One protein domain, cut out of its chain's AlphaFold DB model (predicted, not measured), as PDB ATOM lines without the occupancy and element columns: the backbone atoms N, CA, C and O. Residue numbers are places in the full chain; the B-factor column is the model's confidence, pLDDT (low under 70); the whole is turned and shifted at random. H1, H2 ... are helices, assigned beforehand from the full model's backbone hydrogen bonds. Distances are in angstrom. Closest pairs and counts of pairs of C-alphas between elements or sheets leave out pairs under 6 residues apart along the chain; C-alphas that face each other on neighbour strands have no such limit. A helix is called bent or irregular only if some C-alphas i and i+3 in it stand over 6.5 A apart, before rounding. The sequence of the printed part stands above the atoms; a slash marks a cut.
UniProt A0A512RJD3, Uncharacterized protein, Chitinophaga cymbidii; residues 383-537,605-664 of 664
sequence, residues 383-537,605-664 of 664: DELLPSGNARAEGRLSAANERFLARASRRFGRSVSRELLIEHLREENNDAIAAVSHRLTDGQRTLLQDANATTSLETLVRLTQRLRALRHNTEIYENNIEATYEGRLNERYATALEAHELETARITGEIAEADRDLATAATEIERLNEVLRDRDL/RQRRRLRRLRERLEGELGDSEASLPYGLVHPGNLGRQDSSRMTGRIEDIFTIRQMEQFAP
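This is residues 383 to 537 and 605 to 664 of the 664 residues of an uncharacterized protein of Chitinophaga cymbidii (UniProt A0A512RJD3). What shape is this? A small head, in which H2, H3 and H4a make an up-and-down bundle, each running against the one before, with H1 and short H6 near one end, gives way where H4 bends to a long arm of H4b with H5 side by side; residues 523 to 537 stick out free. What is it made of? The printed part has 215 residues with six named helices, H1 to H6, all helix in class; it is extended, radius of gyration of the C-alphas 32.2 A, spanning 114 by 45 by 30 A.

How does the head sit? H1, residues 391 to 412, only just touches H6, residues 658 to 662, with 3 pairs of C-alphas within 8 A, through residues 408 to 412 alone; the closest C-alphas, of Ala 408 and Met 659, are 6.3 A apart. H2, residues 418 to 439, irregular with C-alphas 435 and 438 7.8 A apart, forms a hairpin with H3, residues 442 to 453, at a shallow tilt of 9 degrees, closest C-alphas Arg 426 and Asn 452, 5.9 A. And the arm? H4, residues 457 to 535, one helix by its hydrogen bonds, is bent, C-alphas 488 and 491 being 7.5 A apart; H4a, to 488, and H4b, from 491, are about perpendicular at 81 degrees. H4b touches H5, residues 605 to 627, opposite ways at a shallow tilt of 14 degrees, closest C-alphas Ile 511 and Arg 614, 5.8 A. Are O i to N i+4 pairs within hydrogen-bond range? Every one is in H1, H3, H4a, H4b and H5, 16 of 18 in H2, and 0 of 1 in H6, where 2 of 2 O i to N i+3 pairs are.

Where are the anchors? H1 begins at C-alpha 391 (249.022, 124.932, 242.651); H6 ends at C-alpha 662 (246.662, 148.046, 226.750). Which are longest? H4b measures 65.7 A and H4a 46.0 A.

Is it cut? Residues 538 to 604 are not printed, C-alphas 537 and 605 being 26.8 A apart; the link H5 to H6 is long. Where is confidence low? Residues 484 to 493, 622 and 624 to 637 are under 70.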
ATOM      1  N   ASP A 383     257.812 134.930 247.916       91.62
ATOM      2  CA  ASP A 383     256.771 133.939 248.195       91.62
ATOM      3  C   ASP A 383     256.158 134.106 249.592       91.62
ATOM      4  O   ASP A 383     254.967 133.872 249.777       91.62
ATOM      5  N   GLU A 384     256.930 134.541 250.586       91.25
ATOM      6  CA  GLU A 384     256.408 134.869 251.917       91.25
ATOM      7  C   GLU A 384     255.613 136.176 251.926       91.25
ATOM      8  O   GLU A 384     254.577 136.277 252.586       91.25
ATOM      9  N   LEU A 385     256.089 137.173 251.177       91.62
ATOM     10  CA  LEU A 385     255.453 138.480 251.056       91.62
ATOM     11  C   LEU A 385     254.103 138.402 250.323       91.62
ATOM     12  O   LEU A 385     253.133 139.070 250.707       91.62
ATOM     13  N   LEU A 386     254.053 137.613 249.247       91.31
ATOM     14  CA  LEU A 386     252.918 137.471 248.338       91.31
ATOM     15  C   LEU A 386     252.525 135.991 248.222       91.31
ATOM     16  O   LEU A 386     252.614 135.416 247.132       91.31
ATOM     17  N   PRO A 387     252.058 135.370 249.324       82.00
ATOM     18  CA  PRO A 387     251.854 133.933 249.391       82.00
ATOM     19  C   PRO A 387     250.967 133.444 248.261       82.00
ATOM     20  O   PRO A 387     249.815 133.866 248.103       82.00
ATOM     21  N   SER A 388     251.529 132.522 247.484       77.88
ATOM     22  CA  SER A 388     250.781 131.769 246.502       77.88
ATOM     23  C   SER A 388     249.835 130.787 247.181       77.88
ATOM     24  O   SER A 388     250.111 130.208 248.235       77.88
ATOM     25  N   GLY A 389     248.654 130.626 246.588       76.31
ATOM     26  CA  GLY A 389     247.788 129.516 246.937       76.31
ATOM     27  C   GLY A 389     248.451 128.193 246.547       76.31
ATOM     28  O   GLY A 389     249.472 128.151 245.867       76.31
ATOM     29  N   ASN A 390     247.839 127.068 246.918       85.56
ATOM     30  CA  ASN A 390     248.275 125.789 246.351       85.56
ATOM     31  C   ASN A 390     248.203 125.819 244.808       85.56
ATOM     32  O   ASN A 390     247.438 126.597 244.235       85.56
ATOM     33  N   ALA A 391     248.943 124.942 244.120       87.06
ATOM     34  CA  ALA A 391     249.022 124.932 242.651       87.06
ATOM     35  C   ALA A 391     247.642 124.951 241.956       87.06
ATOM     36  O   ALA A 391     247.454 125.572 240.911       87.06
ATOM     37  N   ARG A 392     246.631 124.324 242.572       89.56
ATOM     38  CA  ARG A 392     245.243 124.349 242.090       89.56
ATOM     39  C   ARG A 392     244.577 125.720 242.247       89.56
ATOM     40  O   ARG A 392     243.773 126.110 241.403       89.56
ATOM     41  N   ALA A 393     244.826 126.430 243.342       88.19
ATOM     42  CA  ALA A 393     244.370 127.800 243.537       88.19
ATOM     43  C   ALA A 393     245.066 128.760 242.562       88.19
ATOM     44  O   ALA A 393     244.365 129.558 241.943       88.19
ATOM     45  N   GLU A 394     246.374 128.607 242.341       90.00
ATOM     46  CA  GLU A 394     247.112 129.391 241.338       90.00
ATOM     47  C   GLU A 394     246.586 129.164 239.923       90.00
ATOM     48  O   GLU A 394     246.248 130.118 239.227       90.00
ATOM     49  N   GLY A 395     246.380 127.905 239.520       91.69
ATOM     50  CA  GLY A 395     245.799 127.599 238.212       91.69
ATOM     51  C   GLY A 395     244.400 128.201 238.026       91.69
ATOM     52  O   GLY A 395     244.068 128.698 236.951       91.69
ATOM     53  N   ARG A 396     243.575 128.225 239.085       93.81
ATOM     54  CA  ARG A 396     242.258 128.888 239.050       93.81
ATOM     55  C   ARG A 396     242.370 130.404 238.931       93.81
ATOM     56  O   ARG A 396     241.528 130.999 238.256       93.81
ATOM     57  N   LEU A 397     243.353 131.011 239.593       94.50
ATOM     58  CA  LEU A 397     243.590 132.446 239.527       94.50
ATOM     59  C   LEU A 397     244.068 132.858 238.137       94.50
ATOM     60  O   LEU A 397     243.449 133.723 237.521       94.50
ATOM     61  N   SER A 398     245.088 132.179 237.615       95.19
ATOM     62  CA  SER A 398     245.611 132.436 236.275       95.19
ATOM     63  C   SER A 398     244.506 132.285 235.222       95.19
ATOM     64  O   SER A 398     244.232 133.207 234.457       95.19
ATOM     65  N   ALA A 399     243.706 131.212 235.291       96.38
ATOM     66  CA  ALA A 399     242.549 131.036 234.410       96.38
ATOM     67  C   ALA A 399     241.455 132.113 234.579       96.38
ATOM     68  O   ALA A 399     240.676 132.362 233.656       96.38
ATOM     69  N   ALA A 400     241.307 132.727 235.757       96.69
ATOM     70  CA  ALA A 400     240.389 133.849 235.949       96.69
ATOM     71  C   ALA A 400     240.921 135.126 235.279       96.69
ATOM     72  O   ALA A 400     240.161 135.787 234.567       96.69
ATOM     73  N   ASN A 401     242.214 135.409 235.436       97.44
ATOM     74  CA  ASN A 401     242.888 136.550 234.818       97.44
ATOM     75  C   ASN A 401     242.893 136.445 233.288       97.44
ATOM     76  O   ASN A 401     242.470 137.382 232.615       97.44
ATOM     77  N   GLU A 402     243.213 135.277 232.730       97.44
ATOM     78  CA  GLU A 402     243.155 135.043 231.281       97.44
ATOM     79  C   GLU A 402     241.732 135.210 230.724       97.44
ATOM     80  O   GLU A 402     241.515 135.830 229.681       97.44
ATOM     81  N   ARG A 403     240.709 134.745 231.457       97.62
ATOM     82  CA  ARG A 403     239.308 134.984 231.072       97.62
ATOM     83  C   ARG A 403     238.957 136.468 231.079       97.62
ATOM     84  O   ARG A 403     238.194 136.900 230.213       97.62
ATOM     85  N   PHE A 404     239.472 137.239 232.032       97.62
ATOM     86  CA  PHE A 404     239.270 138.684 232.075       97.62
ATOM     87  C   PHE A 404     239.929 139.380 230.872       97.62
ATOM     88  O   PHE A 404     239.249 140.126 230.164       97.62
ATOM     89  N   LEU A 405     241.188 139.052 230.562       97.00
ATOM     90  CA  LEU A 405     241.912 139.582 229.397       97.00
ATOM     91  C   LEU A 405     241.224 139.226 228.071       97.00
ATOM     92  O   LEU A 405     241.065 140.081 227.197       97.00
ATOM     93  N   ALA A 406     240.715 137.998 227.938       96.81
ATOM     94  CA  ALA A 406     239.946 137.575 226.770       96.81
ATOM     95  C   ALA A 406     238.607 138.325 226.641       96.81
ATOM     96  O   ALA A 406     238.174 138.652 225.533       96.81
ATOM     97  N   ARG A 407     237.923 138.626 227.758       97.25
ATOM     98  CA  ARG A 407     236.716 139.477 227.745       97.25
ATOM     99  C   ARG A 407     237.041 140.898 227.289       97.25
ATOM    100  O   ARG A 407     236.310 141.415 226.449       97.25
ATOM    101  N   ALA A 408     238.120 141.493 227.796       95.88
ATOM    102  CA  ALA A 408     238.570 142.817 227.374       95.88
ATOM    103  C   ALA A 408     238.931 142.840 225.882       95.88
ATOM    104  O   ALA A 408     238.408 143.661 225.136       95.88
ATOM    105  N   SER A 409     239.701 141.857 225.414       95.75
ATOM    106  CA  SER A 409     240.094 141.768 224.004       95.75
ATOM    107  C   SER A 409     238.882 141.664 223.067       95.75
ATOM    108  O   SER A 409     238.787 142.370 222.064       95.75
ATOM    109  N   ARG A 410     237.879 140.849 223.434       96.50
ATOM    110  CA  ARG A 410     236.611 140.761 222.685       96.50
ATOM    111  C   ARG A 410     235.827 142.069 222.679       96.50
ATOM    112  O   ARG A 410     235.169 142.362 221.688       96.50
ATOM    113  N   ARG A 411     235.868 142.841 223.769       95.44
ATOM    114  CA  ARG A 411     235.165 144.127 223.867       95.44
ATOM    115  C   ARG A 411     235.747 145.167 222.909       95.44
ATOM    116  O   ARG A 411     234.971 145.935 222.350       95.44
ATOM    117  N   PHE A 412     237.066 145.186 222.731       93.62
ATOM    118  CA  PHE A 412     237.754 146.187 221.911       93.62
ATOM    119  C   PHE A 412     238.034 145.736 220.476       93.62
ATOM    120  O   PHE A 412     238.438 146.552 219.659       93.62
ATOM    121  N   GLY A 413     237.829 144.456 220.155       94.12
ATOM    122  CA  GLY A 413     238.136 143.909 218.829       94.12
ATOM    123  C   GLY A 413     239.639 143.772 218.545       94.12
ATOM    124  O   GLY A 413     240.016 143.523 217.406       94.12
ATOM    125  N   ARG A 414     240.485 143.913 219.572       94.38
ATOM    126  CA  ARG A 414     241.953 143.826 219.520       94.38
ATOM    127  C   ARG A 414     242.487 143.132 220.768       94.38
ATOM    128  O   ARG A 414     241.859 143.198 221.823       94.38
ATOM    129  N   SER A 415     243.616 142.436 220.652       93.94
ATOM    130  CA  SER A 415     244.240 141.740 221.783       93.94
ATOM    131  C   SER A 415     244.825 142.733 222.781       93.94
ATOM    132  O   SER A 415     245.573 143.623 222.390       93.94
ATOM    133  N   VAL A 416     244.539 142.542 224.067       94.50
ATOM    134  CA  VAL A 416     245.259 143.227 225.147       94.50
ATOM    135  C   VAL A 416     246.707 142.716 225.187       94.50
ATOM    136  O   VAL A 416     246.919 141.516 225.361       94.50
ATOM    137  N   SER A 417     247.691 143.605 225.030       96.19
ATOM    138  CA  SER A 417     249.114 143.290 225.187       96.19
ATOM    139  C   SER A 417     249.425 143.025 226.654       96.19
ATOM    140  O   SER A 417     249.211 143.860 227.538       96.19
ATOM    141  N   ARG A 418     249.953 141.827 226.904       95.62
ATOM    142  CA  ARG A 418     250.419 141.424 228.227       95.62
ATOM    143  C   ARG A 418     251.689 142.172 228.610       95.62
ATOM    144  O   ARG A 418     251.844 142.483 229.786       95.62
ATOM    145  N   GLU A 419     252.567 142.462 227.649       96.38
ATOM    146  CA  GLU A 419     253.791 143.221 227.904       96.38
ATOM    147  C   GLU A 419     253.465 144.622 228.427       96.38
ATOM    148  O   GLU A 419     253.944 144.977 229.500       96.38
ATOM    149  N   LEU A 420     252.572 145.355 227.746       96.56
ATOM    150  CA  LEU A 420     252.161 146.699 228.168       96.56
ATOM    151  C   LEU A 420     251.486 146.695 229.547       96.56
ATOM    152  O   LEU A 420     251.724 147.586 230.358       96.56
ATOM    153  N   LEU A 421     250.663 145.682 229.844       96.94
ATOM    154  CA  LEU A 421     250.059 145.539 231.171       96.94
ATOM    155  C   LEU A 421     251.117 145.284 232.258       96.94
ATOM    156  O   LEU A 421     251.029 145.859 233.339       96.94
ATOM    157  N   ILE A 422     252.098 144.417 231.990       97.75
ATOM    158  CA  ILE A 422     253.190 144.118 232.928       97.75
ATOM    159  C   ILE A 422     254.049 145.360 233.177       97.75
ATOM    160  O   ILE A 422     254.374 145.642 234.327       97.75
ATOM    161  N   GLU A 423     254.403 146.094 232.123       97.88
ATOM    162  CA  GLU A 423     255.170 147.339 232.218       97.88
ATOM    163  C   GLU A 423     254.429 148.376 233.066       97.88
ATOM    164  O   GLU A 423     254.979 148.868 234.047       97.88
ATOM    165  N   HIS A 424     253.139 148.580 232.796       97.69
ATOM    166  CA  HIS A 424     252.309 149.492 233.578       97.69
ATOM    167  C   HIS A 424     252.204 149.099 235.058       97.69
ATOM    168  O   HIS A 424     252.337 149.949 235.935       97.69
ATOM    169  N   LEU A 425     251.993 147.811 235.363       98.12
ATOM    170  CA  LEU A 425     251.966 147.338 236.752       98.12
ATOM    171  C   LEU A 425     253.309 147.581 237.454       98.12
ATOM    172  O   LEU A 425     253.325 147.931 238.631       98.12
ATOM    173  N   ARG A 426     254.433 147.418 236.745       98.56
ATOM    174  CA  ARG A 426     255.768 147.679 237.299       98.56
ATOM    175  C   ARG A 426     255.999 149.148 237.603       98.56
ATOM    176  O   ARG A 426     256.531 149.445 238.671       98.56
ATOM    177  N   GLU A 427     255.614 150.032 236.690       98.31
ATOM    178  CA  GLU A 427     255.671 151.482 236.895       98.31
ATOM    179  C   GLU A 427     254.836 151.884 238.113       98.31
ATOM    180  O   GLU A 427     255.359 152.492 239.044       98.31
ATOM    181  N   GLU A 428     253.580 151.431 238.176       98.00
ATOM    182  CA  GLU A 428     252.690 151.733 239.297       98.00
ATOM    183  C   GLU A 428     253.243 151.213 240.637       98.00
ATOM    184  O   GLU A 428     253.198 151.905 241.658       98.00
ATOM    185  N   ASN A 429     253.804 150.003 240.643       98.38
ATOM    186  CA  ASN A 429     254.434 149.434 241.831       98.38
ATOM    187  C   ASN A 429     255.679 150.222 242.256       98.38
ATOM    188  O   ASN A 429     255.869 150.428 243.452       98.38
ATOM    189  N   ASN A 430     256.511 150.683 241.315       98.44
ATOM    190  CA  ASN A 430     257.682 151.506 241.630       98.44
ATOM    191  C   ASN A 430     257.269 152.828 242.290       98.44
ATOM    192  O   ASN A 430     257.834 153.191 243.324       98.44
ATOM    193  N   ASP A 431     256.248 153.492 241.748       98.00
ATOM    194  CA  ASP A 431     255.700 154.724 242.319       98.00
ATOM    195  C   ASP A 431     255.153 154.490 243.733       98.00
ATOM    196  O   ASP A 431     255.407 155.270 244.654       98.00
ATOM    197  N   ALA A 432     254.429 153.386 243.938       97.25
ATOM    198  CA  ALA A 432     253.874 153.053 245.242       97.25
ATOM    199  C   ALA A 432     254.954 152.662 246.269       97.25
ATOM    200  O   ALA A 432     254.854 153.074 247.425       97.25
ATOM    201  N   ILE A 433     256.003 151.929 245.866       98.06
ATOM    202  CA  ILE A 433     257.168 151.631 246.720       98.06
ATOM    203  C   ILE A 433     257.866 152.933 247.122       98.06
ATOM    204  O   ILE A 433     258.182 153.113 248.298       98.06
ATOM    205  N   ALA A 434     258.075 153.855 246.176       97.25
ATOM    206  CA  ALA A 434     258.690 155.150 246.450       97.25
ATOM    207  C   ALA A 434     257.866 155.966 247.461       97.25
ATOM    208  O   ALA A 434     258.435 156.495 248.418       97.25
ATOM    209  N   ALA A 435     256.538 155.993 247.307       95.06
ATOM    210  CA  ALA A 435     255.632 156.719 248.199       95.06
ATOM    211  C   ALA A 435     255.715 156.244 249.662       95.06
ATOM    212  O   ALA A 435     255.647 157.058 250.580       95.06
ATOM    213  N   VAL A 436     255.912 154.942 249.895       95.81
ATOM    214  CA  VAL A 436     255.975 154.370 251.254       95.81
ATOM    215  C   VAL A 436     257.403 154.107 251.756       95.81
ATOM    216  O   VAL A 436     257.598 153.607 252.863       95.81
ATOM    217  N   SER A 437     258.416 154.463 250.963       95.12
ATOM    218  CA  SER A 437     259.823 154.089 251.162       95.12
ATOM    219  C   SER A 437     260.423 154.534 252.499       95.12
ATOM    220  O   SER A 437     261.271 153.838 253.057       95.12
ATOM    221  N   HIS A 438     259.970 155.669 253.031       91.31
ATOM    222  CA  HIS A 438     260.451 156.223 254.298       91.31
ATOM    223  C   HIS A 438     260.035 155.389 255.525       91.31
ATOM    224  O   HIS A 438     260.609 155.552 256.597       91.31
ATOM    225  N   ARG A 439     259.059 154.480 255.370       91.88
ATOM    226  CA  ARG A 439     258.575 153.566 256.423       91.88
ATOM    227  C   ARG A 439     259.106 152.145 256.282       91.88
ATOM    228  O   ARG A 439     258.779 151.301 257.114       91.88
ATOM    229  N   LEU A 440     259.869 151.871 255.228       94.75
ATOM    230  CA  LEU A 440     260.443 150.559 254.954       94.75
ATOM    231  C   LEU A 440     261.861 150.463 255.524       94.75
ATOM    232  O   LEU A 440     262.531 151.467 255.781       94.75
ATOM    233  N   THR A 441     262.324 149.243 255.756       94.75
ATOM    234  CA  THR A 441     263.758 148.946 255.845       94.75
ATOM    235  C   THR A 441     264.360 148.824 254.440       94.75
ATOM    236  O   THR A 441     263.631 148.739 253.444       94.75
ATOM    237  N   ASP A 442     265.689 148.804 254.334       95.69
ATOM    238  CA  ASP A 442     266.342 148.627 253.035       95.69
ATOM    239  C   ASP A 442     266.124 147.204 252.495       95.69
ATOM    240  O   ASP A 442     265.865 147.030 251.299       95.69
ATOM    241  N   GLY A 443     266.121 146.192 253.367       95.75
ATOM    242  CA  GLY A 443     265.784 144.814 253.000       95.75
ATOM    243  C   GLY A 443     264.331 144.661 252.544       95.75
ATOM    244  O   GLY A 443     264.076 144.047 251.511       95.75
ATOM    245  N   GLN A 444     263.370 145.296 253.222       96.12
ATOM    246  CA  GLN A 444     261.966 145.308 252.790       96.12
ATOM    247  C   GLN A 444     261.781 146.015 251.441       96.12
ATOM    248  O   GLN A 444     261.008 145.551 250.599       96.12
ATOM    249  N   ARG A 445     262.483 147.135 251.220       97.62
ATOM    250  CA  ARG A 445     262.467 147.844 249.933       97.62
ATOM    251  C   ARG A 445     263.013 146.952 248.821       97.62
ATOM    252  O   ARG A 445     262.361 146.829 247.787       97.62
ATOM    253  N   THR A 446     264.151 146.304 249.062       97.62
ATOM    254  CA  THR A 446     264.767 145.354 248.124       97.62
ATOM    255  C   THR A 446     263.802 144.216 247.805       97.62
ATOM    256  O   THR A 446     263.535 143.942 246.642       97.62
ATOM    257  N   LEU A 447     263.160 143.641 248.824       97.06
ATOM    258  CA  LEU A 447     262.196 142.559 248.654       97.06
ATOM    259  C   LEU A 447     260.991 142.950 247.778       97.06
ATOM    260  O   LEU A 447     260.535 142.166 246.943       97.06
ATOM    261  N   LEU A 448     260.465 144.166 247.952       97.81
ATOM    262  CA  LEU A 448     259.380 144.693 247.119       97.81
ATOM    263  C   LEU A 448     259.840 144.955 245.678       97.81
ATOM    264  O   LEU A 448     259.080 144.707 244.742       97.81
ATOM    265  N   GLN A 449     261.074 145.427 245.494       98.38
ATOM    266  CA  GLN A 449     261.674 145.633 244.174       98.38
ATOM    267  C   GLN A 449     261.907 144.302 243.448       98.38
ATOM    268  O   GLN A 449     261.556 144.188 242.274       98.38
ATOM    269  N   ASP A 450     262.387 143.276 244.149       97.94
ATOM    270  CA  ASP A 450     262.553 141.921 243.615       97.94
ATOM    271  C   ASP A 450     261.207 141.320 243.196       97.94
ATOM    272  O   ASP A 450     261.067 140.776 242.096       97.94
ATOM    273  N   ALA A 451     260.172 141.492 244.029       97.50
ATOM    274  CA  ALA A 451     258.809 141.107 243.681       97.50
ATOM    275  C   ALA A 451     258.304 141.849 242.430       97.50
ATOM    276  O   ALA A 451     257.571 141.268 241.632       97.50
ATOM    277  N   ASN A 452     258.710 143.106 242.227       98.31
ATOM    278  CA  ASN A 452     258.339 143.897 241.053       98.31
ATOM    279  C   ASN A 452     259.140 143.526 239.786       98.31
ATOM    280  O   ASN A 452     258.667 143.692 238.660       98.31
ATOM    281  N   ALA A 453     260.344 142.976 239.942       97.94
ATOM    282  CA  ALA A 453     261.189 142.539 238.833       97.94
ATOM    283  C   ALA A 453     260.720 141.219 238.185       97.94
ATOM    284  O   ALA A 453     261.162 140.872 237.086       97.94
ATOM    285  N   THR A 454     259.788 140.492 238.812       96.44
ATOM    286  CA  THR A 454     259.236 139.230 238.290       96.44
ATOM    287  C   THR A 454     258.529 139.385 236.940       96.44
ATOM    288  O   THR A 454     258.034 140.457 236.589       96.44
ATOM    289  N   THR A 455     258.447 138.299 236.170       95.12
ATOM    290  CA  THR A 455     257.646 138.208 234.933       95.12
ATOM    291  C   THR A 455     256.253 137.612 235.169       95.12
ATOM    292  O   THR A 455     255.421 137.588 234.259       95.12
ATOM    293  N   SER A 456     255.972 137.130 236.385       94.81
ATOM    294  CA  SER A 456     254.664 136.586 236.752       94.81
ATOM    295  C   SER A 456     253.625 137.701 236.874       94.81
ATOM    296  O   SER A 456     253.671 138.516 237.795       94.81
ATOM    297  N   LEU A 457     252.639 137.689 235.974       95.38
ATOM    298  CA  LEU A 457     251.516 138.630 236.004       95.38
ATOM    299  C   LEU A 457     250.736 138.528 237.322       95.38
ATOM    300  O   LEU A 457     250.365 139.541 237.902       95.38
ATOM    301  N   GLU A 458     250.513 137.315 237.823       94.88
ATOM    302  CA  GLU A 458     249.802 137.065 239.077       94.88
ATOM    303  C   GLU A 458     250.536 137.666 240.283       94.88
ATOM    304  O   GLU A 458     249.897 138.248 241.163       94.88
ATOM    305  N   THR A 459     251.869 137.571 240.304       95.31
ATOM    306  CA  THR A 459     252.697 138.171 241.359       95.31
ATOM    307  C   THR A 459     252.625 139.693 241.302       95.31
ATOM    308  O   THR A 459     252.362 140.321 242.326       95.31
ATOM    309  N   LEU A 460     252.749 140.285 240.108       97.38
ATOM    310  CA  LEU A 460     252.634 141.734 239.916       97.38
ATOM    311  C   LEU A 460     251.259 142.264 240.333       97.38
ATOM    312  O   LEU A 460     251.186 143.251 241.053       97.38
ATOM    313  N   VAL A 461     250.172 141.576 239.969       97.00
ATOM    314  CA  VAL A 461     248.806 141.961 240.364       97.00
ATOM    315  C   VAL A 461     248.635 141.918 241.887       97.00
ATOM    316  O   VAL A 461     248.056 142.836 242.467       97.00
ATOM    317  N   ARG A 462     249.153 140.887 242.571       95.69
ATOM    318  CA  ARG A 462     249.120 140.829 244.046       95.69
ATOM    319  C   ARG A 462     249.953 141.934 244.680       95.69
ATOM    320  O   ARG A 462     249.496 142.538 245.650       95.69
ATOM    321  N   LEU A 463     251.138 142.199 244.133       96.88
ATOM    322  CA  LEU A 463     252.005 143.276 244.594       96.88
ATOM    323  C   LEU A 463     251.299 144.630 244.472       96.88
ATOM    324  O   LEU A 463     251.245 145.365 245.452       96.88
ATOM    325  N   THR A 464     250.664 144.911 243.332       97.69
ATOM    326  CA  THR A 464     249.908 146.152 243.111       97.69
ATOM    327  C   THR A 464     248.739 146.289 244.077       97.69
ATOM    328  O   THR A 464     248.579 147.339 244.695       97.69
ATOM    329  N   GLN A 465     247.948 145.229 244.290       95.38
ATOM    330  CA  GLN A 465     246.875 145.247 245.295       95.38
ATOM    331  C   GLN A 465     247.414 145.563 246.696       95.38
ATOM    332  O   GLN A 465     246.845 146.387 247.412       95.38
ATOM    333  N   ARG A 466     248.534 144.936 247.079       95.06
ATOM    334  CA  ARG A 466     249.176 145.158 248.376       95.06
ATOM    335  C   ARG A 466     249.673 146.592 248.529       95.06
ATOM    336  O   ARG A 466     249.403 147.223 249.545       95.06
ATOM    337  N   LEU A 467     250.397 147.096 247.533       96.38
ATOM    338  CA  LEU A 467     250.994 148.427 247.550       96.38
ATOM    339  C   LEU A 467     249.937 149.533 247.515       96.38
ATOM    340  O   LEU A 467     250.092 150.515 248.234       96.38
ATOM    341  N   ARG A 468     248.828 149.359 246.778       95.44
ATOM    342  CA  ARG A 468     247.677 150.277 246.839       95.44
ATOM    343  C   ARG A 468     247.101 150.362 248.250       95.44
ATOM    344  O   ARG A 468     246.937 151.466 248.764       95.44
ATOM    345  N   ALA A 469     246.862 149.216 248.891       93.00
ATOM    346  CA  ALA A 469     246.345 149.180 250.257       93.00
ATOM    347  C   ALA A 469     247.326 149.814 251.259       93.00
ATOM    348  O   ALA A 469     246.912 150.603 252.106       93.00
ATOM    349  N   LEU A 470     248.629 149.518 251.148       94.31
ATOM    350  CA  LEU A 470     249.665 150.110 252.002       94.31
ATOM    351  C   LEU A 470     249.782 151.621 251.806       94.31
ATOM    352  O   LEU A 470     249.829 152.352 252.792       94.31
ATOM    353  N   ARG A 471     249.792 152.097 250.558       95.31
ATOM    354  CA  ARG A 471     249.834 153.524 250.235       95.31
ATOM    355  C   ARG A 471     248.615 154.248 250.797       95.31
ATOM    356  O   ARG A 471     248.776 155.204 251.544       95.31
ATOM    357  N   HIS A 472     247.410 153.748 250.526       94.00
ATOM    358  CA  HIS A 472     246.167 154.329 251.044       94.00
ATOM    359  C   HIS A 472     246.134 154.347 252.578       94.00
ATOM    360  O   HIS A 472     245.780 155.350 253.197       94.00
ATOM    361  N   ASN A 473     246.551 153.251 253.216       91.19
ATOM    362  CA  ASN A 473     246.641 153.188 254.672       91.19
ATOM    363  C   ASN A 473     247.712 154.137 255.224       91.19
ATOM    364  O   ASN A 473     247.494 154.686 256.299       91.19
ATOM    365  N   THR A 474     248.814 154.364 254.502       91.12
ATOM    366  CA  THR A 474     249.861 155.339 254.860       91.12
ATOM    367  C   THR A 474     249.318 156.761 254.800       91.12
ATOM    368  O   THR A 474     249.440 157.493 255.774       91.12
ATOM    369  N   GLU A 475     248.613 157.113 253.724       91.69
ATOM    370  CA  GLU A 475     247.981 158.427 253.571       91.69
ATOM    371  C   GLU A 475     246.953 158.679 254.685       91.69
ATOM    372  O   GLU A 475     246.951 159.732 255.320       91.69
ATOM    373  N   ILE A 476     246.080 157.711 254.995       88.44
ATOM    374  CA  ILE A 476     245.134 157.858 256.114       88.44
ATOM    375  C   ILE A 476     245.877 157.978 257.440       88.44
ATOM    376  O   ILE A 476     245.477 158.751 258.311       88.44
ATOM    377  N   TYR A 477     246.922 157.182 257.623       85.00
ATOM    378  CA  TYR A 477     247.700 157.188 258.841       85.00
ATOM    379  C   TYR A 477     248.345 158.557 259.091       85.00
ATOM    380  O   TYR A 477     248.161 159.124 260.168       85.00
ATOM    381  N   GLU A 478     248.982 159.130 258.073       85.12
ATOM    382  CA  GLU A 478     249.594 160.462 258.101       85.12
ATOM    383  C   GLU A 478     248.566 161.565 258.335       85.12
ATOM    384  O   GLU A 478     248.752 162.379 259.233       85.12
ATOM    385  N   ASN A 479     247.424 161.519 257.649       85.50
ATOM    386  CA  ASN A 479     246.335 162.470 257.883       85.50
ATOM    387  C   ASN A 479     245.801 162.403 259.326       85.50
ATOM    388  O   ASN A 479     245.441 163.419 259.917       85.50
ATOM    389  N   ASN A 480     245.714 161.204 259.916       79.75
ATOM    390  CA  ASN A 480     245.275 161.056 261.306       79.75
ATOM    391  C   ASN A 480     246.326 161.557 262.299       79.75
ATOM    392  O   ASN A 480     245.952 162.116 263.333       79.75
ATOM    393  N   ILE A 481     247.613 161.352 262.000       75.44
ATOM    394  CA  ILE A 481     248.729 161.934 262.747       75.44
ATOM    395  C   ILE A 481     248.593 163.456 262.714       75.44
ATOM    396  O   ILE A 481     248.402 164.061 263.766       75.44
ATOM    397  N   GLU A 482     248.599 164.048 261.524       76.88
ATOM    398  CA  GLU A 482     248.522 165.493 261.306       76.88
ATOM    399  C   GLU A 482     247.301 166.098 262.009       76.88
ATOM    400  O   GLU A 482     247.459 166.944 262.884       76.88
ATOM    401  N   ALA A 483     246.098 165.562 261.782       75.69
ATOM    402  CA  ALA A 483     244.878 166.054 262.427       75.69
ATOM    403  C   ALA A 483     244.915 165.974 263.967       75.69
ATOM    404  O   ALA A 483     244.321 166.808 264.656       75.69
ATOM    405  N   THR A 484     245.591 164.966 264.527       69.69
ATOM    406  CA  THR A 484     245.737 164.821 265.983       69.69
ATOM    407  C   THR A 484     246.753 165.821 266.535       69.69
ATOM    408  O   THR A 484     246.496 166.444 267.571       69.69
ATOM    409  N   TYR A 485     247.879 166.003 265.839       64.44
ATOM    410  CA  TYR A 485     248.933 166.936 266.230       64.44
ATOM    411  C   TYR A 485     248.488 168.393 266.088       64.44
ATOM    412  O   TYR A 485     248.520 169.136 267.071       64.44
ATOM    413  N   GLU A 486     247.973 168.774 264.922       66.94
ATOM    414  CA  GLU A 486     247.524 170.135 264.631       66.94
ATOM    415  C   GLU A 486     246.314 170.551 265.476       66.94
ATOM    416  O   GLU A 486     246.244 171.686 265.938       66.94
ATOM    417  N   GLY A 487     245.366 169.636 265.721       62.16
ATOM    418  CA  GLY A 487     244.088 169.978 266.350       62.16
ATOM    419  C   GLY A 487     244.039 169.895 267.881       62.16
ATOM    420  O   GLY A 487     243.142 170.484 268.485       62.16
ATOM    421  N   ARG A 488     244.923 169.124 268.534       57.81
ATOM    422  CA  ARG A 488     244.823 168.855 269.990       57.81
ATOM    423  C   ARG A 488     246.125 168.960 270.764       57.81
ATOM    424  O   ARG A 488     246.075 169.261 271.957       57.81
ATOM    425  N   LEU A 489     247.255 168.660 270.129       58.66
ATOM    426  CA  LEU A 489     248.535 168.561 270.824       58.66
ATOM    427  C   LEU A 489     249.378 169.822 270.670       58.66
ATOM    428  O   LEU A 489     249.967 170.203 271.667       58.66
ATOM    429  N   ASN A 490     249.381 170.519 269.530       62.69
ATOM    430  CA  ASN A 490     250.369 171.576 269.265       62.69
ATOM    431  C   ASN A 490     250.539 172.623 270.381       62.69
ATOM    432  O   ASN A 490     251.662 172.822 270.821       62.69
ATOM    433  N   GLU A 491     249.482 173.240 270.917       67.25
ATOM    434  CA  GLU A 491     249.666 174.269 271.962       67.25
ATOM    435  C   GLU A 491     250.069 173.691 273.327       67.25
ATOM    436  O   GLU A 491     251.001 174.177 273.971       67.25
ATOM    437  N   ARG A 492     249.388 172.632 273.783       65.69
ATOM    438  CA  ARG A 492     249.669 172.009 275.091       65.69
ATOM    439  C   ARG A 492     251.004 171.276 275.101       65.69
ATOM    440  O   ARG A 492     251.705 171.310 276.105       65.69
ATOM    441  N   TYR A 493     251.334 170.623 273.994       66.69
ATOM    442  CA  TYR A 493     252.590 169.923 273.792       66.69
ATOM    443  C   TYR A 493     253.739 170.909 273.620       66.69
ATOM    444  O   TYR A 493     254.733 170.733 274.302       66.69
ATOM    445  N   ALA A 494     253.603 171.971 272.814       71.25
ATOM    446  CA  ALA A 494     254.651 172.991 272.705       71.25
ATOM    447  C   ALA A 494     254.945 173.637 274.065       71.25
ATOM    448  O   ALA A 494     256.103 173.739 274.449       71.25
ATOM    449  N   THR A 495     253.902 173.970 274.834       76.81
ATOM    450  CA  THR A 495     254.063 174.516 276.193       76.81
ATOM    451  C   THR A 495     254.754 173.519 277.128       76.81
ATOM    452  O   THR A 495     255.628 173.895 277.903       76.81
ATOM    453  N   ALA A 496     254.366 172.241 277.082       71.06
ATOM    454  CA  ALA A 496     254.975 171.213 277.919       71.06
ATOM    455  C   ALA A 496     256.411 170.872 277.495       71.06
ATOM    456  O   ALA A 496     257.237 170.601 278.357       71.06
ATOM    457  N   LEU A 497     256.708 170.914 276.194       71.69
ATOM    458  CA  LEU A 497     258.042 170.709 275.644       71.69
ATOM    459  C   LEU A 497     258.968 171.854 276.049       71.69
ATOM    460  O   LEU A 497     260.034 171.586 276.577       71.69
ATOM    461  N   GLU A 498     258.536 173.106 275.902       81.06
ATOM    462  CA  GLU A 498     259.304 174.272 276.353       81.06
ATOM    463  C   GLU A 498     259.559 174.215 277.870       81.06
ATOM    464  O   GLU A 498     260.681 174.435 278.328       81.06
ATOM    465  N   ALA A 499     258.545 173.842 278.661       80.19
ATOM    466  CA  ALA A 499     258.702 173.645 280.101       80.19
ATOM    467  C   ALA A 499     259.690 172.512 280.431       80.19
ATOM    468  O   ALA A 499     260.509 172.655 281.338       80.19
ATOM    469  N   HIS A 500     259.635 171.405 279.693       77.06
ATOM    470  CA  HIS A 500     260.534 170.272 279.865       77.06
ATOM    471  C   HIS A 500     261.970 170.587 279.430       77.06
ATOM    472  O   HIS A 500     262.906 170.202 280.123       77.06
ATOM    473  N   GLU A 501     262.170 171.311 278.327       79.81
ATOM    474  CA  GLU A 501     263.488 171.774 277.879       79.81
ATOM    475  C   GLU A 501     264.116 172.713 278.915       79.81
ATOM    476  O   GLU A 501     265.293 172.568 279.253       79.81
ATOM    477  N   LEU A 502     263.321 173.627 279.482       86.44
ATOM    478  CA  LEU A 502     263.763 174.524 280.548       86.44
ATOM    479  C   LEU A 502     264.134 173.754 281.823       86.44
ATOM    480  O   LEU A 502     265.171 174.021 282.434       86.44
ATOM    481  N   GLU A 503     263.313 172.777 282.206       83.00
ATOM    482  CA  GLU A 503     263.556 171.932 283.375       83.00
ATOM    483  C   GLU A 503     264.773 171.018 283.177       83.00
ATOM    484  O   GLU A 503     265.613 170.895 284.065       83.00
ATOM    485  N   THR A 504     264.939 170.454 281.983       79.25
ATOM    486  CA  THR A 504     266.109 169.656 281.594       79.25
ATOM    487  C   THR A 504     267.380 170.491 281.641       79.25
ATOM    488  O   THR A 504     268.386 170.056 282.207       79.25
ATOM    489  N   ALA A 505     267.348 171.715 281.106       84.19
ATOM    490  CA  ALA A 505     268.476 172.638 281.179       84.19
ATOM    491  C   ALA A 505     268.824 172.993 282.635       84.19
ATOM    492  O   ALA A 505     270.007 173.027 282.988       84.19
ATOM    493  N   ARG A 506     267.813 173.197 283.495       92.50
ATOM    494  CA  ARG A 506     267.995 173.436 284.936       92.50
ATOM    495  C   ARG A 506     268.670 172.244 285.618       92.50
ATOM    496  O   ARG A 506     269.725 172.417 286.225       92.50
ATOM    497  N   ILE A 507     268.096 171.046 285.489       83.12
ATOM    498  CA  ILE A 507     268.598 169.822 286.132       83.12
ATOM    499  C   ILE A 507     270.011 169.486 285.638       83.12
ATOM    500  O   ILE A 507     270.898 169.204 286.443       83.12
ATOM    501  N   THR A 508     270.261 169.592 284.331       81.25
ATOM    502  CA  THR A 508     271.593 169.360 283.744       81.25
ATOM    503  C   THR A 508     272.627 170.347 284.291       81.25
ATOM    504  O   THR A 508     273.759 169.964 284.593       81.25
ATOM    505  N   GLY A 509     272.240 171.615 284.476       88.94
ATOM    506  CA  GLY A 509     273.080 172.622 285.125       88.94
ATOM    507  C   GLY A 509     273.438 172.257 286.570       88.94
ATOM    508  O   GLY A 509     274.602 172.375 286.960       88.94
ATOM    509  N   GLU A 510     272.470 171.756 287.341       88.62
ATOM    510  CA  GLU A 510     272.672 171.322 288.730       88.62
ATOM    511  C   GLU A 510     273.551 170.066 288.836       88.62
ATOM    512  O   GLU A 510     274.405 169.988 289.722       88.62
ATOM    513  N   ILE A 511     273.416 169.113 287.906       80.75
ATOM    514  CA  ILE A 511     274.314 167.950 287.812       80.75
ATOM    515  C   ILE A 511     275.750 168.414 287.537       80.75
ATOM    516  O   ILE A 511     276.672 168.022 288.254       80.75
ATOM    517  N   ALA A 512     275.946 169.310 286.565       86.19
ATOM    518  CA  ALA A 512     277.268 169.843 286.237       86.19
ATOM    519  C   ALA A 512     277.900 170.642 287.396       86.19
ATOM    520  O   ALA A 512     279.124 170.695 287.541       86.19
ATOM    521  N   GLU A 513     277.094 171.290 288.239       91.44
ATOM    522  CA  GLU A 513     277.562 171.913 289.480       91.44
ATOM    523  C   GLU A 513     277.963 170.868 290.531       91.44
ATOM    524  O   GLU A 513     279.078 170.935 291.055       91.44
ATOM    525  N   ALA A 514     277.125 169.854 290.766       82.81
ATOM    526  CA  ALA A 514     277.433 168.768 291.693       82.81
ATOM    527  C   ALA A 514     278.724 168.019 291.310       82.81
ATOM    528  O   ALA A 514     279.520 167.674 292.190       82.81
ATOM    529  N   ASP A 515     278.973 167.818 290.015       82.94
ATOM    530  CA  ASP A 515     280.196 167.189 289.508       82.94
ATOM    531  C   ASP A 515     281.442 168.061 289.730       82.94
ATOM    532  O   ASP A 515     282.490 167.552 290.151       82.94
ATOM    533  N   ARG A 516     281.339 169.385 289.544       91.94
ATOM    534  CA  ARG A 516     282.428 170.330 289.865       91.94
ATOM    535  C   ARG A 516     282.754 170.339 291.359       91.94
ATOM    536  O   ARG A 516     283.933 170.321 291.735       91.94
ATOM    537  N   ASP A 517     281.739 170.305 292.213       86.75
ATOM    538  CA  ASP A 517     281.916 170.235 293.664       86.75
ATOM    539  C   ASP A 517     282.521 168.897 294.105       86.75
ATOM    540  O   ASP A 517     283.396 168.856 294.977       86.75
ATOM    541  N   LEU A 518     282.106 167.790 293.479       84.75
ATOM    542  CA  LEU A 518     282.693 166.469 293.705       84.75
ATOM    543  C   LEU A 518     284.180 166.441 293.342       84.75
ATOM    544  O   LEU A 518     284.970 165.880 294.110       84.75
ATOM    545  N   ALA A 519     284.559 167.046 292.214       86.62
ATOM    546  CA  ALA A 519     285.950 167.160 291.781       86.62
ATOM    547  C   ALA A 519     286.777 168.037 292.738       86.62
ATOM    548  O   ALA A 519     287.885 167.662 293.134       86.62
ATOM    549  N   THR A 520     286.213 169.161 293.188       91.38
ATOM    550  CA  THR A 520     286.861 170.065 294.149       91.38
ATOM    551  C   THR A 520     287.085 169.378 295.496       91.38
ATOM    552  O   THR A 520     288.198 169.379 296.022       91.38
ATOM    553  N   ALA A 521     286.061 168.705 296.031       84.25
ATOM    554  CA  ALA A 521     286.175 167.953 297.275       84.25
ATOM    555  C   ALA A 521     287.161 166.780 297.156       84.25
ATOM    556  O   ALA A 521     287.862 166.476 298.118       84.25
ATOM    557  N   ALA A 522     287.236 166.116 295.996       85.44
ATOM    558  CA  ALA A 522     288.225 165.066 295.752       85.44
ATOM    559  C   ALA A 522     289.659 165.618 295.788       85.44
ATOM    560  O   ALA A 522     290.499 165.055 296.488       85.44
ATOM    561  N   THR A 523     289.895 166.747 295.116       91.19
ATOM    562  CA  THR A 523     291.199 167.428 295.088       91.19
ATOM    563  C   THR A 523     291.621 167.890 296.485       91.19
ATOM    564  O   THR A 523     292.759 167.684 296.896       91.19
ATOM    565  N   GLU A 524     290.699 168.458 297.270       89.62
ATOM    566  CA  GLU A 524     291.017 168.914 298.628       89.62
ATOM    567  C   GLU A 524     291.256 167.744 299.596       89.62
ATOM    568  O   GLU A 524     292.146 167.818 300.443       89.62
ATOM    569  N   ILE A 525     290.524 166.632 299.456       88.12
ATOM    570  CA  ILE A 525     290.820 165.399 300.204       88.12
ATOM    571  C   ILE A 525     292.228 164.900 299.873       88.12
ATOM    572  O   ILE A 525     292.960 164.507 300.779       88.12
ATOM    573  N   GLU A 526     292.613 164.905 298.597       89.56
ATOM    574  CA  GLU A 526     293.953 164.502 298.170       89.56
ATOM    575  C   GLU A 526     295.030 165.408 298.779       89.56
ATOM    576  O   GLU A 526     295.956 164.900 299.416       89.56
ATOM    577  N   ARG A 527     294.837 166.731 298.721       91.81
ATOM    578  CA  ARG A 527     295.728 167.720 299.345       91.81
ATOM    579  C   ARG A 527     295.869 167.510 300.854       91.81
ATOM    580  O   ARG A 527     296.976 167.514 301.386       91.81
ATOM    581  N   LEU A 528     294.760 167.305 301.569       87.81
ATOM    582  CA  LEU A 528     294.791 167.046 303.012       87.81
ATOM    583  C   LEU A 528     295.469 165.711 303.338       87.81
ATOM    584  O   LEU A 528     296.193 165.626 304.329       87.81
ATOM    585  N   ASN A 529     295.269 164.682 302.513       86.69
ATOM    586  CA  ASN A 529     295.934 163.391 302.668       86.69
ATOM    587  C   ASN A 529     297.446 163.481 302.428       86.69
ATOM    588  O   ASN A 529     298.202 162.799 303.116       86.69
ATOM    589  N   GLU A 530     297.902 164.319 301.499       88.94
ATOM    590  CA  GLU A 530     299.326 164.595 301.294       88.94
ATOM    591  C   GLU A 530     299.936 165.271 302.530       88.94
ATOM    592  O   GLU A 530     300.892 164.755 303.111       88.94
ATOM    593  N   VAL A 531     299.287 166.322 303.042       88.56
ATOM    594  CA  VAL A 531     299.699 166.992 304.289       88.56
ATOM    595  C   VAL A 531     299.708 166.022 305.479       88.56
ATOM    596  O   VAL A 531     300.579 166.109 306.349       88.56
ATOM    597  N   LEU A 532     298.753 165.088 305.538       86.12
ATOM    598  CA  LEU A 532     298.723 164.033 306.552       86.12
ATOM    599  C   LEU A 532     299.913 163.080 306.432       86.12
ATOM    600  O   LEU A 532     300.515 162.762 307.457       86.12
ATOM    601  N   ARG A 533     300.275 162.652 305.217       84.31
ATOM    602  CA  ARG A 533     301.439 161.780 304.979       84.31
ATOM    603  C   ARG A 533     302.741 162.456 305.399       84.31
ATOM    604  O   ARG A 533     303.536 161.829 306.093       84.31
ATOM    605  N   ASP A 534     302.920 163.731 305.062       83.94
ATOM    606  CA  ASP A 534     304.126 164.494 305.412       83.94
ATOM    607  C   ASP A 534     304.279 164.708 306.922       83.94
ATOM    608  O   ASP A 534     305.384 164.826 307.461       83.94
ATOM    609  N   ARG A 535     303.150 164.775 307.633       82.19
ATOM    610  CA  ARG A 535     303.113 165.017 309.080       82.19
ATOM    611  C   ARG A 535     303.063 163.742 309.907       82.19
ATOM    612  O   ARG A 535     303.270 163.826 311.122       82.19
ATOM    613  N   ASP A 536     302.831 162.591 309.283       80.44
ATOM    614  CA  ASP A 536     302.790 161.304 309.958       80.44
ATOM    615  C   ASP A 536     304.200 160.833 310.345       80.44
ATOM    616  O   ASP A 536     304.978 160.313 309.547       80.44
ATOM    617  N   LEU A 537     304.524 160.985 311.630       85.12
ATOM    618  CA  LEU A 537     305.772 160.495 312.219       85.12
ATOM    619  C   LEU A 537     305.683 159.017 312.646       85.12
ATOM    620  O   LEU A 537     306.668 158.457 313.136       85.12
ATOM    621  N   ARG A 605     281.839 163.280 303.825       89.50
ATOM    622  CA  ARG A 605     280.391 163.437 304.039       89.50
ATOM    623  C   ARG A 605     279.775 164.327 302.961       89.50
ATOM    624  O   ARG A 605     278.710 163.982 302.451       89.50
ATOM    625  N   GLN A 606     280.456 165.407 302.579       86.50
ATOM    626  CA  GLN A 606     280.034 166.275 301.480       86.50
ATOM    627  C   GLN A 606     279.965 165.507 300.150       86.50
ATOM    628  O   GLN A 606     278.921 165.538 299.503       86.50
ATOM    629  N   ARG A 607     280.988 164.714 299.793       87.25
ATOM    630  CA  ARG A 607     280.968 163.868 298.580       87.25
ATOM    631  C   ARG A 607     279.810 162.874 298.572       87.25
ATOM    632  O   ARG A 607     279.151 162.712 297.550       87.25
ATOM    633  N   ARG A 608     279.523 162.219 299.704       89.50
ATOM    634  CA  ARG A 608     278.367 161.310 299.818       89.50
ATOM    635  C   ARG A 608     277.037 162.031 299.602       89.50
ATOM    636  O   ARG A 608     276.156 161.477 298.955       89.50
ATOM    637  N   ARG A 609     276.894 163.251 300.127       89.31
ATOM    638  CA  ARG A 609     275.698 164.076 299.918       89.31
ATOM    639  C   ARG A 609     275.545 164.490 298.453       89.31
ATOM    640  O   ARG A 609     274.445 164.372 297.931       89.31
ATOM    641  N   LEU A 610     276.629 164.918 297.804       83.88
ATOM    642  CA  LEU A 610     276.622 165.327 296.395       83.88
ATOM    643  C   LEU A 610     276.306 164.159 295.450       83.88
ATOM    644  O   LEU A 610     275.518 164.333 294.533       83.88
ATOM    645  N   ARG A 611     276.820 162.948 295.716       84.88
ATOM    646  CA  ARG A 611     276.449 161.747 294.941       84.88
ATOM    647  C   ARG A 611     274.955 161.440 295.010       84.88
ATOM    648  O   ARG A 611     274.340 161.238 293.978       84.88
ATOM    649  N   ARG A 612     274.367 161.484 296.210       85.88
ATOM    650  CA  ARG A 612     272.916 161.293 296.384       85.88
ATOM    651  C   ARG A 612     272.095 162.393 295.714       85.88
ATOM    652  O   ARG A 612     270.998 162.124 295.251       85.88
ATOM    653  N   LEU A 613     272.597 163.631 295.713       85.12
ATOM    654  CA  LEU A 613     271.959 164.734 294.998       85.12
ATOM    655  C   LEU A 613     271.973 164.471 293.490       85.12
ATOM    656  O   LEU A 613     270.924 164.576 292.874       85.12
ATOM    657  N   ARG A 614     273.120 164.068 292.932       84.25
ATOM    658  CA  ARG A 614     273.249 163.681 291.522       84.25
ATOM    659  C   ARG A 614     272.299 162.537 291.160       84.25
ATOM    660  O   ARG A 614     271.519 162.702 290.239       84.25
ATOM    661  N   GLU A 615     272.285 161.453 291.937       81.25
ATOM    662  CA  GLU A 615     271.352 160.326 291.737       81.25
ATOM    663  C   GLU A 615     269.881 160.778 291.774       81.25
ATOM    664  O   GLU A 615     269.067 160.331 290.972       81.25
ATOM    665  N   ARG A 616     269.525 161.692 292.690       89.25
ATOM    666  CA  ARG A 616     268.167 162.246 292.763       89.25
ATOM    667  C   ARG A 616     267.833 163.099 291.538       89.25
ATOM    668  O   ARG A 616     266.738 162.964 291.018       89.25
ATOM    669  N   LEU A 617     268.753 163.957 291.102       80.69
ATOM    670  CA  LEU A 617     268.581 164.815 289.927       80.69
ATOM    671  C   LEU A 617     268.485 163.999 288.633       80.69
ATOM    672  O   LEU A 617     267.667 164.316 287.781       80.69
ATOM    673  N   GLU A 618     269.261 162.922 288.506       74.19
ATOM    674  CA  GLU A 618     269.134 161.956 287.407       74.19
ATOM    675  C   GLU A 618     267.748 161.282 287.420       74.19
ATOM    676  O   GLU A 618     267.132 161.122 286.368       74.19
ATOM    677  N   GLY A 619     267.210 160.969 288.606       71.38
ATOM    678  CA  GLY A 619     265.826 160.510 288.759       71.38
ATOM    679  C   GLY A 619     264.784 161.567 288.372       71.38
ATOM    680  O   GLY A 619     263.865 161.266 287.618       71.38
ATOM    681  N   GLU A 620     264.949 162.814 288.830       78.75
ATOM    682  CA  GLU A 620     264.069 163.945 288.485       78.75
ATOM    683  C   GLU A 620     264.073 164.230 286.973       78.75
ATOM    684  O   GLU A 620     263.031 164.570 286.413       78.75
ATOM    685  N   LEU A 621     265.215 164.057 286.297       72.62
ATOM    686  CA  LEU A 621     265.315 164.175 284.843       72.62
ATOM    687  C   LEU A 621     264.452 163.117 284.146       72.62
ATOM    688  O   LEU A 621     263.642 163.460 283.287       72.62
ATOM    689  N   GLY A 622     264.562 161.856 284.575       66.44
ATOM    690  CA  GLY A 622     263.724 160.769 284.062       66.44
ATOM    691  C   GLY A 622     262.228 160.985 284.326       66.44
ATOM    692  O   GLY A 622     261.401 160.750 283.446       66.44
ATOM    693  N   ASP A 623     261.867 161.498 285.505       71.88
ATOM    694  CA  ASP A 623     260.476 161.826 285.850       71.88
ATOM    695  C   ASP A 623     259.933 163.003 285.017       71.88
ATOM    696  O   ASP A 623     258.772 162.991 284.595       71.88
ATOM    697  N   SER A 624     260.765 164.015 284.753       69.38
ATOM    698  CA  SER A 624     260.421 165.161 283.904       69.38
ATOM    699  C   SER A 624     260.166 164.723 282.460       69.38
ATOM    700  O   SER A 624     259.152 165.115 281.877       69.38
ATOM    701  N   GLU A 625     261.006 163.846 281.906       64.12
ATOM    702  CA  GLU A 625     260.784 163.235 280.587       64.12
ATOM    703  C   GLU A 625     259.478 162.426 280.545       64.12
ATOM    704  O   GLU A 625     258.716 162.522 279.580       64.12
ATOM    705  N   ALA A 626     259.172 161.688 281.617       58.94
ATOM    706  CA  ALA A 626     257.928 160.933 281.761       58.94
ATOM    707  C   ALA A 626     256.668 161.817 281.871       58.94
ATOM    708  O   ALA A 626     255.550 161.333 281.680       58.94
ATOM    709  N   SER A 627     256.835 163.102 282.196       61.44
ATOM    710  CA  SER A 627     255.739 164.057 282.393       61.44
ATOM    711  C   SER A 627     255.301 164.781 281.117       61.44
ATOM    712  O   SER A 627     254.236 165.410 281.107       61.44
ATOM    713  N   LEU A 628     256.078 164.670 280.031       59.38
ATOM    714  CA  LEU A 628     255.680 165.195 278.730       59.38
ATOM    715  C   LEU A 628     254.330 164.584 278.321       59.38
ATOM    716  O   LEU A 628     254.123 163.375 278.466       59.38
ATOM    717  N   PRO A 629     253.381 165.382 277.796       54.78
ATOM    718  CA  PRO A 629     252.124 164.859 277.299       54.78
ATOM    719  C   PRO A 629     252.413 163.991 276.078       54.78
ATOM    720  O   PRO A 629     252.510 164.478 274.954       54.78
ATOM    721  N   TYR A 630     252.548 162.686 276.305       52.59
ATOM    722  CA  TYR A 630     252.635 161.702 275.241       52.59
ATOM    723  C   TYR A 630     251.404 161.844 274.350       52.59
ATOM    724  O   TYR A 630     250.259 161.676 274.787       52.59
ATOM    725  N   GLY A 631     251.636 162.204 273.091       48.19
ATOM    726  CA  GLY A 631     250.581 162.275 272.101       48.19
ATOM    727  C   GLY A 631     250.029 160.878 271.872       48.19
ATOM    728  O   GLY A 631     250.688 160.037 271.266       48.19
ATOM    729  N   LEU A 632     248.804 160.614 272.334       51.31
ATOM    730  CA  LEU A 632     248.096 159.396 271.964       51.31
ATOM    731  C   LEU A 632     247.694 159.488 270.489       51.31
ATOM    732  O   LEU A 632     246.555 159.827 270.164       51.31
ATOM    733  N   VAL A 633     248.621 159.186 269.582       51.53
ATOM    734  CA  VAL A 633     248.304 159.094 268.160       51.53
ATOM    735  C   VAL A 633     247.779 157.697 267.891       51.53
ATOM    736  O   VAL A 633     248.477 156.757 267.509       51.53
ATOM    737  N   HIS A 634     246.488 157.554 268.157       59.47
ATOM    738  CA  HIS A 634     245.714 156.510 267.519       59.47
ATOM    739  C   HIS A 634     245.732 156.769 266.005       59.47
ATOM    740  O   HIS A 634     245.706 157.935 265.606       59.47
ATOM    741  N   PRO A 635     245.643 155.744 265.144       61.34
ATOM    742  CA  PRO A 635     245.359 155.910 263.714       61.34
ATOM    743  C   PRO A 635     243.961 156.503 263.425       61.34
ATOM    744  O   PRO A 635     243.341 156.185 262.420       61.34
ATOM    745  N   GLY A 636     243.416 157.319 264.332       66.94
ATOM    746  CA  GLY A 636     242.186 158.080 264.183       66.94
ATOM    747  C   GLY A 636     240.996 157.254 263.712       66.94
ATOM    748  O   GLY A 636     240.679 156.201 264.280       66.94
ATOM    749  N   ASN A 637     240.294 157.783 262.712       69.25
ATOM    750  CA  ASN A 637     239.107 157.161 262.147       69.25
ATOM    751  C   ASN A 637     239.493 156.032 261.181       69.25
ATOM    752  O   ASN A 637     239.793 156.259 260.011       69.25
ATOM    753  N   LEU A 638     239.389 154.798 261.667       76.75
ATOM    754  CA  LEU A 638     239.649 153.591 260.883       76.75
ATOM    755  C   LEU A 638     238.554 153.264 259.857       76.75
ATOM    756  O   LEU A 638     238.723 152.340 259.070       76.75
ATOM    757  N   GLY A 639     237.435 153.996 259.829       73.44
ATOM    758  CA  GLY A 639     236.316 153.717 258.923       73.44
ATOM    759  C   GLY A 639     236.650 153.865 257.435       73.44
ATOM    760  O   GLY A 639     235.898 153.379 256.599       73.44
ATOM    761  N   ARG A 640     237.772 154.520 257.102       79.81
ATOM    762  CA  ARG A 640     238.250 154.702 255.721       79.81
ATOM    763  C   ARG A 640     239.411 153.784 255.335       79.81
ATOM    764  O   ARG A 640     239.863 153.864 254.197       79.81
ATOM    765  N   GLN A 641     239.910 152.960 256.258       83.50
ATOM    766  CA  GLN A 641     241.076 152.118 255.990       83.50
ATOM    767  C   GLN A 641     240.801 151.118 254.867       83.50
ATOM    768  O   GLN A 641     239.696 150.575 254.760       83.50
ATOM    769  N   ASP A 642     241.833 150.811 254.090       84.44
ATOM    770  CA  ASP A 642     241.766 149.715 253.141       84.44
ATOM    771  C   ASP A 642     242.057 148.398 253.872       84.44
ATOM    772  O   ASP A 642     243.158 148.132 254.362       84.44
ATOM    773  N   SER A 643     241.011 147.580 253.976       82.25
ATOM    774  CA  SER A 643     241.053 146.220 254.521       82.25
ATOM    775  C   SER A 643     240.752 145.163 253.455       82.25
ATOM    776  O   SER A 643     240.442 144.010 253.785       82.25
ATOM    777  N   SER A 644     240.819 145.558 252.178       82.06
ATOM    778  CA  SER A 644     240.581 144.686 251.038       82.06
ATOM    779  C   SER A 644     241.514 143.478 251.073       82.06
ATOM    780  O   SER A 644     242.626 143.484 251.609       82.06
ATOM    781  N   ARG A 645     241.000 142.358 250.563       82.31
ATOM    782  CA  ARG A 645     241.776 141.125 250.468       82.31
ATOM    783  C   ARG A 645     242.564 141.156 249.168       82.31
ATOM    784  O   ARG A 645     241.985 141.438 248.126       82.31
ATOM    785  N   MET A 646     243.829 140.749 249.217       88.94
ATOM    786  CA  MET A 646     244.589 140.444 248.005       88.94
ATOM    787  C   MET A 646     243.988 139.203 247.340       88.94
ATOM    788  O   MET A 646     244.077 138.092 247.867       88.94
ATOM    789  N   THR A 647     243.331 139.387 246.203       91.69
ATOM    790  CA  THR A 647     242.728 138.301 245.420       91.69
ATOM    791  C   THR A 647     243.659 137.803 244.317       91.69
ATOM    792  O   THR A 647     243.485 136.685 243.829       91.69
ATOM    793  N   GLY A 648     244.620 138.638 243.903       93.56
ATOM    794  CA  GLY A 648     245.456 138.454 242.719       93.56
ATOM    795  C   GLY A 648     244.706 138.577 241.389       93.56
ATOM    796  O   GLY A 648     245.235 138.159 240.356       93.56
ATOM    797  N   ARG A 649     243.464 139.083 241.392       96.31
ATOM    798  CA  ARG A 649     242.657 139.234 240.176       96.31
ATOM    799  C   ARG A 649     242.843 140.603 239.533       96.31
ATOM    800  O   ARG A 649     242.713 141.624 240.199       96.31
ATOM    801  N   ILE A 650     243.037 140.616 238.214       97.06
ATOM    802  CA  ILE A 650     243.151 141.853 237.419       97.06
ATOM    803  C   ILE A 650     241.867 142.686 237.514       97.06
ATOM    804  O   ILE A 650     241.929 143.909 237.572       97.06
ATOM    805  N   GLU A 651     240.705 142.028 237.578       96.12
ATOM    806  CA  GLU A 651     239.393 142.693 237.625       96.12
ATOM    807  C   GLU A 651     239.164 143.535 238.891       96.12
ATOM    808  O   GLU A 651     238.303 144.409 238.888       96.12
ATOM    809  N   ASP A 652     239.964 143.310 239.937       94.81
ATOM    810  CA  ASP A 652     239.924 144.106 241.167       94.81
ATOM    811  C   ASP A 652     240.826 145.353 241.083       94.81
ATOM    812  O   ASP A 652     240.740 146.239 241.929       94.81
ATOM    813  N   ILE A 653     241.689 145.436 240.062       95.44
ATOM    814  CA  ILE A 653     242.561 146.588 239.782       95.44
ATOM    815  C   ILE A 653     241.990 147.433 238.640       95.44
ATOM    816  O   ILE A 653     242.007 148.664 238.720       95.44
ATOM    817  N   PHE A 654     241.492 146.772 237.592       96.50
ATOM    818  CA  PHE A 654     241.037 147.400 236.357       96.50
ATOM    819  C   PHE A 654     239.617 146.982 235.995       96.50
ATOM    820  O   PHE A 654     239.243 145.809 236.003       96.50
ATOM    821  N   THR A 655     238.844 147.956 235.535       96.06
ATOM    822  CA  THR A 655     237.613 147.710 234.788       96.06
ATOM    823  C   THR A 655     237.932 147.265 233.362       96.06
ATOM    824  O   THR A 655     238.973 147.614 232.807       96.06
ATOM    825  N   ILE A 656     236.993 146.566 232.706       93.88
ATOM    826  CA  ILE A 656     237.146 146.202 231.285       93.88
ATOM    827  C   ILE A 656     237.457 147.436 230.433       93.88
ATOM    828  O   ILE A 656     238.296 147.341 229.553       93.88
ATOM    829  N   ARG A 657     236.825 148.586 230.710       94.38
ATOM    830  CA  ARG A 657     237.053 149.832 229.964       94.38
ATOM    831  C   ARG A 657     238.499 150.322 230.076       94.38
ATOM    832  O   ARG A 657     239.070 150.706 229.069       94.38
ATOM    833  N   GLN A 658     239.091 150.278 231.269       95.75
ATOM    834  CA  GLN A 658     240.485 150.692 231.473       95.75
ATOM    835  C   GLN A 658     241.474 149.808 230.709       95.75
ATOM    836  O   GLN A 658     242.538 150.283 230.336       95.75
ATOM    837  N   MET A 659     241.107 148.561 230.397       96.56
ATOM    838  CA  MET A 659     241.961 147.674 229.606       96.56
ATOM    839  C   MET A 659     242.139 148.114 228.145       96.56
ATOM    840  O   MET A 659     242.991 147.563 227.454       96.56
ATOM    841  N   GLU A 660     241.370 149.099 227.669       94.94
ATOM    842  CA  GLU A 660     241.510 149.655 226.319       94.94
ATOM    843  C   GLU A 660     242.906 150.231 226.068       94.94
ATOM    844  O   GLU A 660     243.421 150.093 224.962       94.94
ATOM    845  N   GLN A 661     243.531 150.820 227.096       95.38
ATOM    846  CA  GLN A 661     244.860 151.435 226.996       95.38
ATOM    847  C   GLN A 661     245.979 150.421 226.719       95.38
ATOM    848  O   GLN A 661     247.058 150.793 226.277       95.38
ATOM    849  N   PHE A 662     245.714 149.136 226.965       95.06
ATOM    850  CA  PHE A 662     246.662 148.046 226.750       95.06
ATOM    851  C   PHE A 662     246.370 147.261 225.474       95.06
ATOM    852  O   PHE A 662     247.042 146.272 225.204       95.06
ATOM    853  N   ALA A 663     245.345 147.633 224.713       90.31
ATOM    854  CA  ALA A 663     245.054 147.010 223.438       90.31
ATOM    855  C   ALA A 663     245.617 147.937 222.348       90.31
ATOM    856  O   ALA A 663     245.033 148.997 222.146       90.31
ATOM    857  N   PRO A 664     246.762 147.622 221.719       77.19
ATOM    858  CA  PRO A 664     247.387 148.493 220.722       77.19
ATOM    859  C   PRO A 664     246.532 148.717 219.467       77.19
ATOM    860  O   PRO A 664     245.632 147.896 219.167       77.19
TER     861      PRO A 664